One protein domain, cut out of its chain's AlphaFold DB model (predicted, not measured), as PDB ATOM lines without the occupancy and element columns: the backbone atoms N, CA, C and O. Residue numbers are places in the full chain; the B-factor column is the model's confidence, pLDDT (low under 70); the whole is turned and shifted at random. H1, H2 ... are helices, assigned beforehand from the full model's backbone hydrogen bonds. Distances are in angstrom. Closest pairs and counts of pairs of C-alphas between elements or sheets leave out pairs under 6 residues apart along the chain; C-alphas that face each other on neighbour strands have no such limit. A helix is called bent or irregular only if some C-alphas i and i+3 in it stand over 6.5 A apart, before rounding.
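This is residues 2 to 47 of the 358 residues of an uncharacterized protein of Planctomycetaceae bacterium (UniProt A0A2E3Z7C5). This is a loose chain with little regular structure: a long stretch with no named element, residues 2 to 22, folds back at residues 8 to 13 and runs on to two short helices, H1 then H2, which make a corner. Residues 39 to 47 form a tail, and residues 31 to 36 stick out. The printed part has 46 residues, 14 of them in named elements, and is all helix with no named strand. The radius of gyration of the C-alphas is 12.6 A, and the flat outline spans 36 by 26 by 12 A.

Residues 8 to 9 pair with residues 12 to 13, antiparallel. H1, residues 23 to 29, and H2, residues 32 to 38, touch only at the corner by their tight link; the closest C-alphas, those of Phe 29 and Ser 38, are 5.8 A apart. Their lines are about perpendicular, at 81 degrees. In H1 every O i to N i+4 pair is within hydrogen-bond range; in H2 1 of 3 is, beside 2 of 4 O i to N i+3 pairs.

H1 begins at C-alpha 23 (30.461, 39.082, -7.900) and is 10.0 A long. H2 ends at C-alpha 38 (24.609, 32.225, -19.026), is 9.4 A long and is irregular: C-alphas 33 and 36 are 7.7 A apart.

The C-alphas farthest apart, of Asn 10 and Leu 24, are 36.7 A apart. The printed part has no cut. Residues 2 to 13 have pLDDT under 70.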
ATOM      1  N   ARG A   2      14.527  23.869 -21.002       46.69
ATOM      2  CA  ARG A   2      13.919  24.526 -22.185       46.69
ATOM      3  C   ARG A   2      12.448  24.880 -21.968       46.69
ATOM      4  O   ARG A   2      11.939  25.751 -22.652       46.69
ATOM      5  N   VAL A   3      11.809  24.199 -21.022       56.53
ATOM      6  CA  VAL A   3      10.358  24.209 -20.850       56.53
ATOM      7  C   VAL A   3       9.896  25.379 -19.980       56.53
ATOM      8  O   VAL A   3       8.931  26.018 -20.342       56.53
ATOM      9  N   LEU A   4      10.611  25.720 -18.900       52.03
ATOM     10  CA  LEU A   4      10.128  26.679 -17.890       52.03
ATOM     11  C   LEU A   4      10.226  28.155 -18.306       52.03
ATOM     12  O   LEU A   4       9.338  28.932 -17.998       52.03
ATOM     13  N   THR A   5      11.278  28.549 -19.025       52.09
ATOM     14  CA  THR A   5      11.471  29.946 -19.468       52.09
ATOM     15  C   THR A   5      10.710  30.281 -20.752       52.09
ATOM     16  O   THR A   5      10.770  31.412 -21.210       52.09
ATOM     17  N   ASN A   6      10.059  29.289 -21.369       51.78
ATOM     18  CA  ASN A   6       9.330  29.440 -22.630       51.78
ATOM     19  C   ASN A   6       7.837  29.118 -22.470       51.78
ATOM     20  O   ASN A   6       7.159  28.820 -23.451       51.78
ATOM     21  N   ILE A   7       7.339  29.125 -21.228       54.72
ATOM     22  CA  ILE A   7       5.905  29.076 -20.963       54.72
ATOM     23  C   ILE A   7       5.386  30.492 -21.191       54.72
ATOM     24  O   ILE A   7       5.485  31.360 -20.325       54.72
ATOM     25  N   ALA A   8       4.905  30.723 -22.406       55.53
ATOM     26  CA  ALA A   8       4.222  31.942 -22.783       55.53
ATOM     27  C   ALA A   8       2.758  31.610 -23.067       55.53
ATOM     28  O   ALA A   8       2.480  30.686 -23.833       55.53
ATOM     29  N   ASP A   9       1.845  32.363 -22.462       51.12
ATOM     30  CA  ASP A   9       0.439  32.393 -22.861       51.12
ATOM     31  C   ASP A   9       0.196  33.708 -23.607       51.12
ATOM     32  O   ASP A   9       0.684  34.762 -23.197       51.12
ATOM     33  N   ASN A  10      -0.475  33.642 -24.758       53.31
ATOM     34  CA  ASN A  10      -0.765  34.803 -25.613       53.31
ATOM     35  C   ASN A  10       0.446  35.720 -25.925       53.31
ATOM     36  O   ASN A  10       0.303  36.931 -26.079       53.31
ATOM     37  N   GLY A  11       1.652  35.150 -26.032       63.16
ATOM     38  CA  GLY A  11       2.875  35.882 -26.390       63.16
ATOM     39  C   GLY A  11       3.581  36.598 -25.234       63.16
ATOM     40  O   GLY A  11       4.614  37.224 -25.472       63.16
ATOM     41  N   GLN A  12       3.094  36.483 -23.992       57.75
ATOM     42  CA  GLN A  12       3.778  37.014 -22.807       57.75
ATOM     43  C   GLN A  12       4.357  35.890 -21.944       57.75
ATOM     44  O   GLN A  12       3.689  34.893 -21.677       57.75
ATOM     45  N   SER A  13       5.611  36.051 -21.503       66.25
ATOM     46  CA  SER A  13       6.253  35.108 -20.579       66.25
ATOM     47  C   SER A  13       5.495  35.087 -19.254       66.25
ATOM     48  O   SER A  13       5.368  36.125 -18.603       66.25
ATOM     49  N   LEU A  14       5.022  33.913 -18.834       72.38
ATOM     50  CA  LEU A  14       4.313  33.750 -17.560       72.38
ATOM     51  C   LEU A  14       5.253  33.812 -16.348       72.38
ATOM     52  O   LEU A  14       4.794  33.955 -15.220       72.38
ATOM     53  N   VAL A  15       6.568  33.700 -16.566       73.94
ATOM     54  CA  VAL A  15       7.577  33.682 -15.501       73.94
ATOM     55  C   VAL A  15       8.729  34.619 -15.859       73.94
ATOM     56  O   VAL A  15       9.296  34.530 -16.951       73.94
ATOM     57  N   SER A  16       9.096  35.490 -14.918       78.38
ATOM     58  CA  SER A  16      10.319  36.297 -14.967       78.38
ATOM     59  C   SER A  16      11.261  35.836 -13.859       78.38
ATOM     60  O   SER A  16      10.856  35.733 -12.704       78.38
ATOM     61  N   LEU A  17      12.508  35.520 -14.214       81.94
ATOM     62  CA  LEU A  17      13.536  35.101 -13.264       81.94
ATOM     63  C   LEU A  17      14.527  36.249 -13.071       81.94
ATOM     64  O   LEU A  17      15.249  36.596 -14.003       81.94
ATOM     65  N   VAL A  18      14.592  36.784 -11.853       88.06
ATOM     66  CA  VAL A  18      15.615  37.753 -11.445       88.06
ATOM     67  C   VAL A  18      16.584  37.057 -10.502       88.06
ATOM     68  O   VAL A  18      16.183  36.447  -9.512       88.06
ATOM     69  N   LEU A  19      17.868  37.118 -10.842       87.38
ATOM     70  CA  LEU A  19      18.949  36.536 -10.057       87.38
ATOM     71  C   LEU A  19      19.750  37.670  -9.437       87.38
ATOM     72  O   LEU A  19      20.230  38.545 -10.152       87.38
ATOM     73  N   ILE A  20      19.887  37.640  -8.116       91.19
ATOM     74  CA  ILE A  20      20.612  38.647  -7.346       91.19
ATOM     75  C   ILE A  20      21.717  37.927  -6.587       91.19
ATOM     76  O   ILE A  20      21.490  36.885  -5.972       91.19
ATOM     77  N   GLY A  21      22.920  38.475  -6.640       89.44
ATOM     78  CA  GLY A  21      24.074  37.934  -5.945       89.44
ATOM     79  C   GLY A  21      25.237  38.909  -5.982       89.44
ATOM     80  O   GLY A  21      25.168  39.960  -6.614       89.44
ATOM     81  N   THR A  22      26.304  38.552  -5.281       90.00
ATOM     82  CA  THR A  22      27.581  39.267  -5.342       90.00
ATOM     83  C   THR A  22      28.354  38.877  -6.606       90.00
ATOM     84  O   THR A  22      27.913  38.013  -7.369       90.00
ATOM     85  N   SER A  23      29.542  39.451  -6.808       87.06
ATOM     86  CA  SER A  23      30.461  39.082  -7.900       87.06
ATOM     87  C   SER A  23      30.737  37.573  -7.998       87.06
ATOM     88  O   SER A  23      30.953  37.054  -9.088       87.06
ATOM     89  N   LEU A  24      30.620  36.830  -6.892       89.31
ATOM     90  CA  LEU A  24      30.739  35.369  -6.881       89.31
ATOM     91  C   LEU A  24      29.733  34.685  -7.823       89.31
ATOM     92  O   LEU A  24      30.029  33.648  -8.406       89.31
ATOM     93  N   LEU A  25      28.526  35.235  -7.975       88.56
ATOM     94  CA  LEU A  25      27.512  34.679  -8.872       88.56
ATOM     95  C   LEU A  25      27.917  34.839 -10.345       88.56
ATOM     96  O   LEU A  25      27.650  33.950 -11.152       88.56
ATOM     97  N   GLU A  26      28.614  35.919 -10.684       86.62
ATOM     98  CA  GLU A  26      29.183  36.118 -12.016       86.62
ATOM     99  C   GLU A  26      30.323  35.132 -12.296       86.62
ATOM    100  O   GLU A  26      30.332  34.500 -13.353       86.62
ATOM    101  N   GLU A  27      31.206  34.898 -11.319       88.38
ATOM    102  CA  GLU A  27      32.255  33.872 -11.416       88.38
ATOM    103  C   GLU A  27      31.659  32.477 -11.652       88.38
ATOM    104  O   GLU A  27      32.129  31.725 -12.506       88.38
ATOM    105  N   ARG A  28      30.559  32.143 -10.965       86.69
ATOM    106  CA  ARG A  28      29.830  30.883 -11.190       86.69
ATOM    107  C   ARG A  28      29.224  30.804 -12.588       86.69
ATOM    108  O   ARG A  28      29.163  29.717 -13.153       86.69
ATOM    109  N   PHE A  29      28.782  31.917 -13.173       86.38
ATOM    110  CA  PHE A  29      28.290  31.921 -14.555       86.38
ATOM    111  C   PHE A  29      29.386  31.815 -15.611       86.38
ATOM    112  O   PHE A  29      29.072  31.461 -16.751       86.38
ATOM    113  N   ALA A  30      30.641  32.071 -15.241       85.06
ATOM    114  CA  ALA A  30      31.794  31.809 -16.090       85.06
ATOM    115  C   ALA A  30      32.167  30.313 -16.143       85.06
ATOM    116  O   ALA A  30      32.920  29.909 -17.030       85.06
ATOM    117  N   ASP A  31      31.620  29.469 -15.253       90.50
ATOM    118  CA  ASP A  31      31.867  28.027 -15.296       90.50
ATOM    119  C   ASP A  31      31.309  27.408 -16.596       90.50
ATOM    120  O   ASP A  31      30.123  27.567 -16.909       90.50
ATOM    121  N   PRO A  32      32.086  26.567 -17.309       86.38
ATOM    122  CA  PRO A  32      31.659  25.952 -18.573       86.38
ATOM    123  C   PRO A  32      30.430  25.044 -18.416       86.38
ATOM    124  O   PRO A  32      29.691  24.794 -19.366       86.38
ATOM    125  N   LYS A  33      30.151  24.570 -17.194       88.69
ATOM    126  CA  LYS A  33      28.946  23.785 -16.877       88.69
ATOM    127  C   LYS A  33      27.656  24.612 -16.960       88.69
ATOM    128  O   LYS A  33      26.586  24.034 -17.149       88.69
ATOM    129  N   LEU A  34      27.745  25.935 -16.808       85.75
ATOM    130  CA  LEU A  34      26.616  26.867 -16.801       85.75
ATOM    131  C   LEU A  34      26.580  27.778 -18.036       85.75
ATOM    132  O   LEU A  34      25.702  28.631 -18.130       85.75
ATOM    133  N   GLU A  35      27.445  27.557 -19.030       85.44
ATOM    134  CA  GLU A  35      27.520  28.371 -20.251       85.44
ATOM    135  C   GLU A  35      26.162  28.476 -20.975       85.44
ATOM    136  O   GLU A  35      25.696  29.566 -21.303       85.44
ATOM    137  N   VAL A  36      25.455  27.348 -21.125       83.25
ATOM    138  CA  VAL A  36      24.119  27.290 -21.757       83.25
ATOM    139  C   VAL A  36      23.074  28.101 -20.980       83.25
ATOM    140  O   VAL A  36      22.093  28.576 -21.559       83.25
ATOM    141  N   PHE A  37      23.250  28.240 -19.667       82.88
ATOM    142  CA  PHE A  37      22.392  29.069 -18.829       82.88
ATOM    143  C   PHE A  37      22.781  30.548 -18.940       82.88
ATOM    144  O   PHE A  37      21.907  31.388 -19.139       82.88
ATOM    145  N   SER A  38      24.078  30.861 -18.898       83.19
ATOM    146  CA  SER A  38      24.609  32.225 -19.026       83.19
ATOM    147  C   SER A  38      24.211  32.886 -20.356       83.19
ATOM    148  O   SER A  38      23.864  34.070 -20.380       83.19
ATOM    149  N   GLN A  39      24.138  32.112 -21.448       82.94
ATOM    150  CA  GLN A  39      23.646  32.571 -22.760       82.94
ATOM    151  C   GLN A  39      22.153  32.952 -22.777       82.94
ATOM    152  O   GLN A  39      21.703  33.617 -23.705       82.94
ATOM    153  N   ARG A  40      21.364  32.527 -21.781       83.06
ATOM    154  CA  ARG A  40      19.929  32.851 -21.665       83.06
ATOM    155  C   ARG A  40      19.652  34.069 -20.790       83.06
ATOM    156  O   ARG A  40      18.501  34.478 -20.684       83.06
ATOM    157  N   VAL A  41      20.672  34.619 -20.139       83.81
ATOM    158  CA  VAL A  41      20.536  35.834 -19.337       83.81
ATOM    159  C   VAL A  41      20.461  37.026 -20.290       83.81
ATOM    160  O   VAL A  41      21.476  37.430 -20.857       83.81
ATOM    161  N   SER A  42      19.251  37.557 -20.472       84.88
ATOM    162  CA  SER A  42      18.964  38.644 -21.420       84.88
ATOM    163  C   SER A  42      19.526  39.998 -20.989       84.88
ATOM    164  O   SER A  42      19.886  40.802 -21.841       84.88
ATOM    165  N   SER A  43      19.593  40.258 -19.681       86.69
ATOM    166  CA  SER A  43      20.087  41.517 -19.123       86.69
ATOM    167  C   SER A  43      20.941  41.252 -17.890       86.69
ATOM    168  O   SER A  43      20.623  40.377 -17.082       86.69
ATOM    169  N   ARG A  44      22.038  41.999 -17.772       88.25
ATOM    170  CA  ARG A  44      22.910  42.049 -16.596       88.25
ATOM    171  C   ARG A  44      22.983  43.506 -16.172       88.25
ATOM    172  O   ARG A  44      23.253  44.365 -17.004       88.25
ATOM    173  N   SER A  45      22.729  43.761 -14.898       89.44
ATOM    174  CA  SER A  45      22.857  45.085 -14.306       89.44
ATOM    175  C   SER A  45      23.686  44.973 -13.038       89.44
ATOM    176  O   SER A  45      23.562  43.989 -12.303       89.44
ATOM    177  N   TYR A  46      24.534  45.968 -12.807       89.75
ATOM    178  CA  TYR A  46      25.399  46.056 -11.641       89.75
ATOM    179  C   TYR A  46      24.979  47.280 -10.840       89.75
ATOM    180  O   TYR A  46      24.819  48.364 -11.397       89.75
ATOM    181  N   LEU A  47      24.791  47.096  -9.537       90.31
ATOM    182  CA  LEU A  47      24.501  48.199  -8.633       90.31
ATOM    183  C   LEU A  47      25.818  48.879  -8.262       90.31
ATOM    184  O   LEU A  47      26.665  48.274  -7.602       90.31
TER     185      LEU A  47